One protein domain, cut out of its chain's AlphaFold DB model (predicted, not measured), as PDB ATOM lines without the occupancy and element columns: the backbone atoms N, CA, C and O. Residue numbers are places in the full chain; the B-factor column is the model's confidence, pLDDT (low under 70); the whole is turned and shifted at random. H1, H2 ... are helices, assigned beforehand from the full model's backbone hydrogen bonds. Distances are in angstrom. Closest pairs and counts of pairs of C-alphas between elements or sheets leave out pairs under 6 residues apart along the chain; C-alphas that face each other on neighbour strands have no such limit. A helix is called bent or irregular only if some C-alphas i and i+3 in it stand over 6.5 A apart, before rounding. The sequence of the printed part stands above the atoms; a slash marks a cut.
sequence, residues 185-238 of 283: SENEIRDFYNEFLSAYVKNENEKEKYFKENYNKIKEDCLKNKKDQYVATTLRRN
ATOM      1  N   SER A 185     138.561 117.224 131.407       97.69
ATOM      2  CA  SER A 185     138.035 117.689 130.125       97.69
ATOM      3  C   SER A 185     138.512 116.803 128.973       97.69
ATOM      4  O   SER A 185     139.486 116.065 129.102       97.69
ATOM      5  N   GLU A 186     137.851 116.887 127.816       96.31
ATOM      6  CA  GLU A 186     138.245 116.105 126.635       96.31
ATOM      7  C   GLU A 186     139.674 116.414 126.166       96.31
ATOM      8  O   GLU A 186     140.405 115.499 125.789       96.31
ATOM      9  N   ASN A 187     140.091 117.681 126.252       97.25
ATOM     10  CA  ASN A 187     141.452 118.088 125.908       97.25
ATOM     11  C   ASN A 187     142.476 117.453 126.853       97.25
ATOM     12  O   ASN A 187     143.430 116.853 126.379       97.25
ATOM     13  N   GLU A 188     142.229 117.478 128.168       97.25
ATOM     14  CA  GLU A 188     143.115 116.827 129.145       97.25
ATOM     15  C   GLU A 188     143.228 115.317 128.903       97.25
ATOM     16  O   GLU A 188     144.317 114.759 128.994       97.25
ATOM     17  N   ILE A 189     142.123 114.654 128.541       97.62
ATOM     18  CA  ILE A 189     142.120 113.221 128.213       97.62
ATOM     19  C   ILE A 189     142.982 112.954 126.972       97.62
ATOM     20  O   ILE A 189     143.748 111.987 126.939       97.62
ATOM     21  N   ARG A 190     142.871 113.803 125.945       95.69
ATOM     22  CA  ARG A 190     143.650 113.676 124.710       95.69
ATOM     23  C   ARG A 190     145.133 113.959 124.945       95.69
ATOM     24  O   ARG A 190     145.966 113.221 124.425       95.69
ATOM     25  N   ASP A 191     145.456 114.976 125.734       96.75
ATOM     26  CA  ASP A 191     146.833 115.330 126.083       96.75
ATOM     27  C   ASP A 191     147.491 114.218 126.903       96.75
ATOM     28  O   ASP A 191     148.566 113.747 126.536       96.75
ATOM     29  N   PHE A 192     146.792 113.700 127.916       96.44
ATOM     30  CA  PHE A 192     147.233 112.545 128.695       96.44
ATOM     31  C   PHE A 192     147.488 111.321 127.804       96.44
ATOM     32  O   PHE A 192     148.544 110.695 127.870       96.44
ATOM     33  N   TYR A 193     146.553 110.989 126.910       96.19
ATOM     34  CA  TYR A 193     146.735 109.874 125.981       96.19
ATOM     35  C   TYR A 193     147.956 110.047 125.072       96.19
ATOM     36  O   TYR A 193     148.659 109.080 124.789       96.19
ATOM     37  N   ASN A 194     148.212 111.272 124.610       93.88
ATOM     38  CA  ASN A 194     149.366 111.578 123.772       93.88
ATOM     39  C   ASN A 194     150.685 111.451 124.544       93.88
ATOM     40  O   ASN A 194     151.646 110.919 123.993       93.88
ATOM     41  N   GLU A 195     150.722 111.911 125.795       94.69
ATOM     42  CA  GLU A 195     151.892 111.812 126.675       94.69
ATOM     43  C   GLU A 195     152.241 110.350 126.994       94.69
ATOM     44  O   GLU A 195     153.404 109.953 126.929       94.69
ATOM     45  N   PHE A 196     151.226 109.520 127.253       93.12
ATOM     46  CA  PHE A 196     151.386 108.108 127.617       93.12
ATOM     47  C   PHE A 196     151.117 107.140 126.457       93.12
ATOM     48  O   PHE A 196     150.838 105.961 126.683       93.12
ATOM     49  N   LEU A 197     151.217 107.600 125.204       91.38
ATOM     50  CA  LEU A 197     150.816 106.834 124.016       91.38
ATOM     51  C   LEU A 197     151.447 105.435 123.957       91.38
ATOM     52  O   LEU A 197     150.770 104.460 123.628       91.38
ATOM     53  N   SER A 198     152.724 105.331 124.329       89.94
ATOM     54  CA  SER A 198     153.500 104.084 124.328       89.94
ATOM     55  C   SER A 198     152.970 103.017 125.294       89.94
ATOM     56  O   SER A 198     153.225 101.830 125.088       89.94
ATOM     57  N   ALA A 199     152.211 103.409 126.323       89.38
ATOM     58  CA  ALA A 199     151.558 102.484 127.246       89.38
ATOM     59  C   ALA A 199     150.272 101.877 126.660       89.38
ATOM     60  O   ALA A 199     149.855 100.795 127.074       89.38
ATOM     61  N   TYR A 200     149.652 102.555 125.691       89.75
ATOM     62  CA  TYR A 200     148.371 102.156 125.110       89.75
ATOM     63  C   TYR A 200     148.515 101.462 123.761       89.75
ATOM     64  O   TYR A 200     147.814 100.487 123.489       89.75
ATOM     65  N   VAL A 201     149.406 101.961 122.903       91.19
ATOM     66  CA  VAL A 201     149.502 101.525 121.509       91.19
ATOM     67  C   VAL A 201     150.960 101.299 121.126       91.19
ATOM     68  O   VAL A 201     151.831 102.111 121.419       91.19
ATOM     69  N   LYS A 202     151.226 100.183 120.438       85.44
ATOM     70  CA  LYS A 202     152.566  99.839 119.927       85.44
ATOM     71  C   LYS A 202     152.866 100.444 118.550       85.44
ATOM     72  O   LYS A 202     154.028 100.547 118.176       85.44
ATOM     73  N   ASN A 203     151.828 100.798 117.792       84.69
ATOM     74  CA  ASN A 203     151.904 101.339 116.437       84.69
ATOM     75  C   ASN A 203     151.101 102.644 116.336       84.69
ATOM     76  O   ASN A 203     149.878 102.636 116.458       84.69
ATOM     77  N   GLU A 204     151.774 103.762 116.068       81.62
ATOM     78  CA  GLU A 204     151.143 105.089 116.023       81.62
ATOM     79  C   GLU A 204     150.038 105.218 114.964       81.62
ATOM     80  O   GLU A 204     149.112 106.010 115.141       81.62
ATOM     81  N   ASN A 205     150.064 104.397 113.910       85.25
ATOM     82  CA  ASN A 205     149.029 104.403 112.874       85.25
ATOM     83  C   ASN A 205     147.639 103.989 113.401       85.25
ATOM     84  O   ASN A 205     146.628 104.263 112.761       85.25
ATOM     85  N   GLU A 206     147.569 103.351 114.572       89.25
ATOM     86  CA  GLU A 206     146.320 102.912 115.210       89.25
ATOM     87  C   GLU A 206     145.824 103.880 116.295       89.25
ATOM     88  O   GLU A 206     144.762 103.666 116.880       89.25
ATOM     89  N   LYS A 207     146.560 104.970 116.544       91.88
ATOM     90  CA  LYS A 207     146.340 105.911 117.649       91.88
ATOM     91  C   LYS A 207     144.906 106.437 117.736       91.88
ATOM     92  O   LYS A 207     144.240 106.291 118.757       91.88
ATOM     93  N   GLU A 208     144.400 107.039 116.661       92.44
ATOM     94  CA  GLU A 208     143.072 107.673 116.694       92.44
ATOM     95  C   GLU A 208     141.944 106.635 116.794       92.44
ATOM     96  O   GLU A 208     140.914 106.887 117.420       92.44
ATOM     97  N   LYS A 209     142.143 105.442 116.217       93.38
ATOM     98  CA  LYS A 209     141.194 104.332 116.345       93.38
ATOM     99  C   LYS A 209     141.145 103.835 117.791       93.38
ATOM    100  O   LYS A 209     140.062 103.755 118.365       93.38
ATOM    101  N   TYR A 210     142.309 103.583 118.393       93.75
ATOM    102  CA  TYR A 210     142.410 103.125 119.776       93.75
ATOM    103  C   TYR A 210     141.803 104.133 120.753       93.75
ATOM    104  O   TYR A 210     141.052 103.734 121.642       93.75
ATOM    105  N   PHE A 211     142.090 105.428 120.569       95.00
ATOM    106  CA  PHE A 211     141.539 106.497 121.400       95.00
ATOM    107  C   PHE A 211     140.008 106.469 121.425       95.00
ATOM    108  O   PHE A 211     139.411 106.528 122.496       95.00
ATOM    109  N   LYS A 212     139.367 106.320 120.260       94.56
ATOM    110  CA  LYS A 212     137.902 106.256 120.155       94.56
ATOM    111  C   LYS A 212     137.325 104.992 120.788       94.56
ATOM    112  O   LYS A 212     136.336 105.077 121.509       94.56
ATOM    113  N   GLU A 213     137.942 103.839 120.543       96.00
ATOM    114  CA  GLU A 213     137.467 102.548 121.064       96.00
ATOM    115  C   GLU A 213     137.653 102.416 122.584       96.00
ATOM    116  O   GLU A 213     136.862 101.745 123.243       96.00
ATOM    117  N   ASN A 214     138.661 103.083 123.160       95.94
ATOM    118  CA  ASN A 214     139.039 102.954 124.572       95.94
ATOM    119  C   ASN A 214     138.874 104.255 125.373       95.94
ATOM    120  O   ASN A 214     139.419 104.372 126.473       95.94
ATOM    121  N   TYR A 215     138.110 105.220 124.854       96.00
ATOM    122  CA  TYR A 215     137.982 106.561 125.432       96.00
ATOM    123  C   TYR A 215     137.645 106.548 126.931       96.00
ATOM    124  O   TYR A 215     138.279 107.254 127.709       96.00
ATOM    125  N   ASN A 216     136.692 105.712 127.361       97.19
ATOM    126  CA  ASN A 216     136.277 105.646 128.768       97.19
ATOM    127  C   ASN A 216     137.404 105.173 129.694       97.19
ATOM    128  O   ASN A 216     137.597 105.754 130.756       97.19
ATOM    129  N   LYS A 217     138.190 104.181 129.267       96.19
ATOM    130  CA  LYS A 217     139.336 103.695 130.040       96.19
ATOM    131  C   LYS A 217     140.424 104.765 130.143       96.19
ATOM    132  O   LYS A 217     140.938 105.024 131.221       96.19
ATOM    133  N   ILE A 218     140.731 105.433 129.030       96.75
ATOM    134  CA  ILE A 218     141.711 106.529 128.995       96.75
ATOM    135  C   ILE A 218     141.246 107.688 129.889       96.75
ATOM    136  O   ILE A 218     142.046 108.281 130.606       96.75
ATOM    137  N   LYS A 219     139.942 107.990 129.888       97.69
ATOM    138  CA  LYS A 219     139.335 108.981 130.779       97.69
ATOM    139  C   LYS A 219     139.499 108.605 132.252       97.69
ATOM    140  O   LYS A 219     139.827 109.477 133.051       97.69
ATOM    141  N   GLU A 220     139.267 107.346 132.615       97.25
ATOM    142  CA  GLU A 220     139.465 106.846 133.981       97.25
ATOM    143  C   GLU A 220     140.936 106.926 134.407       97.25
ATOM    144  O   GLU A 220     141.226 107.435 135.490       97.25
ATOM    145  N   ASP A 221     141.863 106.515 133.539       96.62
ATOM    146  CA  ASP A 221     143.306 106.594 133.788       96.62
ATOM    147  C   ASP A 221     143.773 108.054 133.948       96.62
ATOM    148  O   ASP A 221     144.512 108.371 134.884       96.62
ATOM    149  N   CYS A 222     143.293 108.960 133.088       97.38
ATOM    150  CA  CYS A 222     143.566 110.397 133.158       97.38
ATOM    151  C   CYS A 222     143.027 111.004 134.462       97.38
ATOM    152  O   CYS A 222     143.743 111.716 135.169       97.38
ATOM    153  N   LEU A 223     141.779 110.685 134.825       97.31
ATOM    154  CA  LEU A 223     141.170 111.153 136.069       97.31
ATOM    155  C   LEU A 223     141.945 110.650 137.289       97.31
ATOM    156  O   LEU A 223     142.226 111.432 138.198       97.31
ATOM    157  N   LYS A 224     142.314 109.367 137.298       96.12
ATOM    158  CA  LYS A 224     143.116 108.769 138.363       96.12
ATOM    159  C   LYS A 224     144.469 109.463 138.486       96.12
ATOM    160  O   LYS A 224     144.818 109.893 139.578       96.12
ATOM    161  N   ASN A 225     145.184 109.654 137.378       95.75
ATOM    162  CA  ASN A 225     146.470 110.347 137.376       95.75
ATOM    163  C   ASN A 225     146.355 111.776 137.930       95.75
ATOM    164  O   ASN A 225     147.140 112.165 138.792       95.75
ATOM    165  N   LYS A 226     145.333 112.531 137.507       96.81
ATOM    166  CA  LYS A 226     145.075 113.893 137.994       96.81
ATOM    167  C   LYS A 226     144.776 113.925 139.495       96.81
ATOM    168  O   LYS A 226     145.283 114.795 140.206       96.81
ATOM    169  N   LYS A 227     143.979 112.974 139.996       97.06
ATOM    170  CA  LYS A 227     143.717 112.821 141.434       97.06
ATOM    171  C   LYS A 227     144.992 112.472 142.199       97.06
ATOM    172  O   LYS A 227     145.299 113.151 143.173       97.06
ATOM    173  N   ASP A 228     145.762 111.492 141.732       93.81
ATOM    174  CA  ASP A 228     147.017 111.067 142.363       93.81
ATOM    175  C   ASP A 228     148.023 112.231 142.445       93.81
ATOM    176  O   ASP A 228     148.635 112.460 143.492       93.81
ATOM    177  N   GLN A 229     148.138 113.033 141.380       94.12
ATOM    178  CA  GLN A 229     148.962 114.244 141.364       94.12
ATOM    179  C   GLN A 229     148.483 115.286 142.379       94.12
ATOM    180  O   GLN A 229     149.298 115.822 143.135       94.12
ATOM    181  N   TYR A 230     147.178 115.569 142.439       95.94
ATOM    182  CA  TYR A 230     146.614 116.489 143.431       95.94
ATOM    183  C   TYR A 230     146.875 116.006 144.864       95.94
ATOM    184  O   TYR A 230     147.293 116.789 145.723       95.94
ATOM    185  N   VAL A 231     146.692 114.707 145.115       94.81
ATOM    186  CA  VAL A 231     146.911 114.098 146.430       94.81
ATOM    187  C   VAL A 231     148.370 114.241 146.857       94.81
ATOM    188  O   VAL A 231     148.644 114.703 147.968       94.81
ATOM    189  N   ALA A 232     149.301 113.893 145.967       90.00
ATOM    190  CA  ALA A 232     150.732 113.922 146.243       90.00
ATOM    191  C   ALA A 232     151.284 115.345 146.420       90.00
ATOM    192  O   ALA A 232     152.098 115.584 147.309       90.00
ATOM    193  N   THR A 233     150.853 116.295 145.587       89.50
ATOM    194  CA  THR A 233     151.441 117.647 145.548       89.50
ATOM    195  C   THR A 233     150.764 118.638 146.486       89.50
ATOM    196  O   THR A 233     151.428 119.531 147.014       89.50
ATOM    197  N   THR A 234     149.454 118.487 146.694       93.38
ATOM    198  CA  THR A 234     148.626 119.488 147.372       93.38
ATOM    199  C   THR A 234     148.023 118.928 148.651       93.38
ATOM    200  O   THR A 234     148.336 119.420 149.735       93.38
ATOM    201  N   LEU A 235     147.198 117.878 148.553       94.12
ATOM    202  CA  LEU A 235     146.398 117.407 149.686       94.12
ATOM    203  C   LEU A 235     147.276 116.972 150.864       94.12
ATOM    204  O   LEU A 235     147.164 117.531 151.952       94.12
ATOM    205  N   ARG A 236     148.181 116.006 150.655       92.94
ATOM    206  CA  ARG A 236     148.999 115.439 151.741       92.94
ATOM    207  C   ARG A 236     149.875 116.488 152.415       92.94
ATOM    208  O   ARG A 236     150.003 116.491 153.636       92.94
ATOM    209  N   ARG A 237     150.436 117.411 151.631       89.12
ATOM    210  CA  ARG A 237     151.267 118.501 152.148       89.12
ATOM    211  C   ARG A 237     150.466 119.448 153.039       89.12
ATOM    212  O   ARG A 237     150.936 119.789 154.121       89.12
ATOM    213  N   ASN A 238     149.266 119.840 152.610       92.56
ATOM    214  CA  ASN A 238     148.397 120.710 153.401       92.56
ATOM    215  C   ASN A 238     147.974 120.030 154.706       92.56
ATOM    216  O   ASN A 238     148.113 120.630 155.766       92.56
TER     217      ASN A 238
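This is residues 185 to 238 of the 283 residues of an uncharacterized protein of Caldisericum exile (strain DSM 21853 / NBRC 104410 / AZM16c01) (UniProt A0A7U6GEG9). A long helix, H4, sticks out as an arm with its residues 228 to 234 from a small, open head in which three shorter helices, H1, H2 and H3, follow each other round a loose loop. H1 crosses H4 near the beginning of the arm, and the arm makes most of the length. The printed part has 54 residues with four named helices, H1, H2, H3 and H4 in that order along the chain, and no named strand: the class is all helix. The whole is loose, with a radius of gyration of the C-alphas of 12.9 A, and its C-alphas span 44 by 18 by 15 A.

The printed part begins at Ser 185, and H1 follows as residues 186 to 195, from C-alpha 186 at (138.245, 116.105, 126.635), 14.3 A from first to last C-alpha. H2 is short, residues 197 to 200. H3 is residues 204 to 213 and 14.8 A long. H4, the longest helix, is residues 215 to 238 and 33.0 A long, from C-alpha 215 at (137.982, 106.561, 125.432) to C-alpha 238 at (148.397, 120.710, 153.401). H3 and H4 are irregular: C-alphas 205 and 208 are 7.8 A apart in H3, and C-alphas 233 and 236 are 7.0 A apart in H4. H4 has a kink of 37 degrees near residue 231.

H1 and H4 touch and stand about perpendicular, at 87 degrees; their closest C-alphas, those of Ile 189 and Lys 219, are 5.7 A apart. H4 touches H1 with residues 218 to 222 alone. H1 and H2 are close but not clearly touching, the closest C-alphas being those of Tyr 193 and Tyr 200 at 7.9 A. H1 and H3 are also close but not clearly touching, with the closest C-alphas, of Tyr 193 and Phe 211, 7.7 A apart; they run opposite ways at a shallow tilt of 34.8 degrees, only just short of steep. H2 and H3 are close but not clearly touching, with the closest C-alphas, of Leu 197 and Lys 207, at 7.8 A. H3 and H4 are close but not clearly touching, with the closest C-alphas, of Phe 211 and Ile 218, at 7.6 A, and stand about perpendicular, at 88 degrees. H2 and H4 are apart. Each O i to N i+4 pair is within hydrogen-bond range in H1, against 4 of 6 in H3 and 17 of 20 in H4; H2 is too short for such a pair.

The two C-alphas farthest apart, those of Asn 205 and Asn 238, are 43.7 A from each other. The links H1 to H2, H2 to H3 and H3 to H4 are tight, and the printed part has no cut. The mean pLDDT of the printed part is 93.7, and no printed residue is under 70.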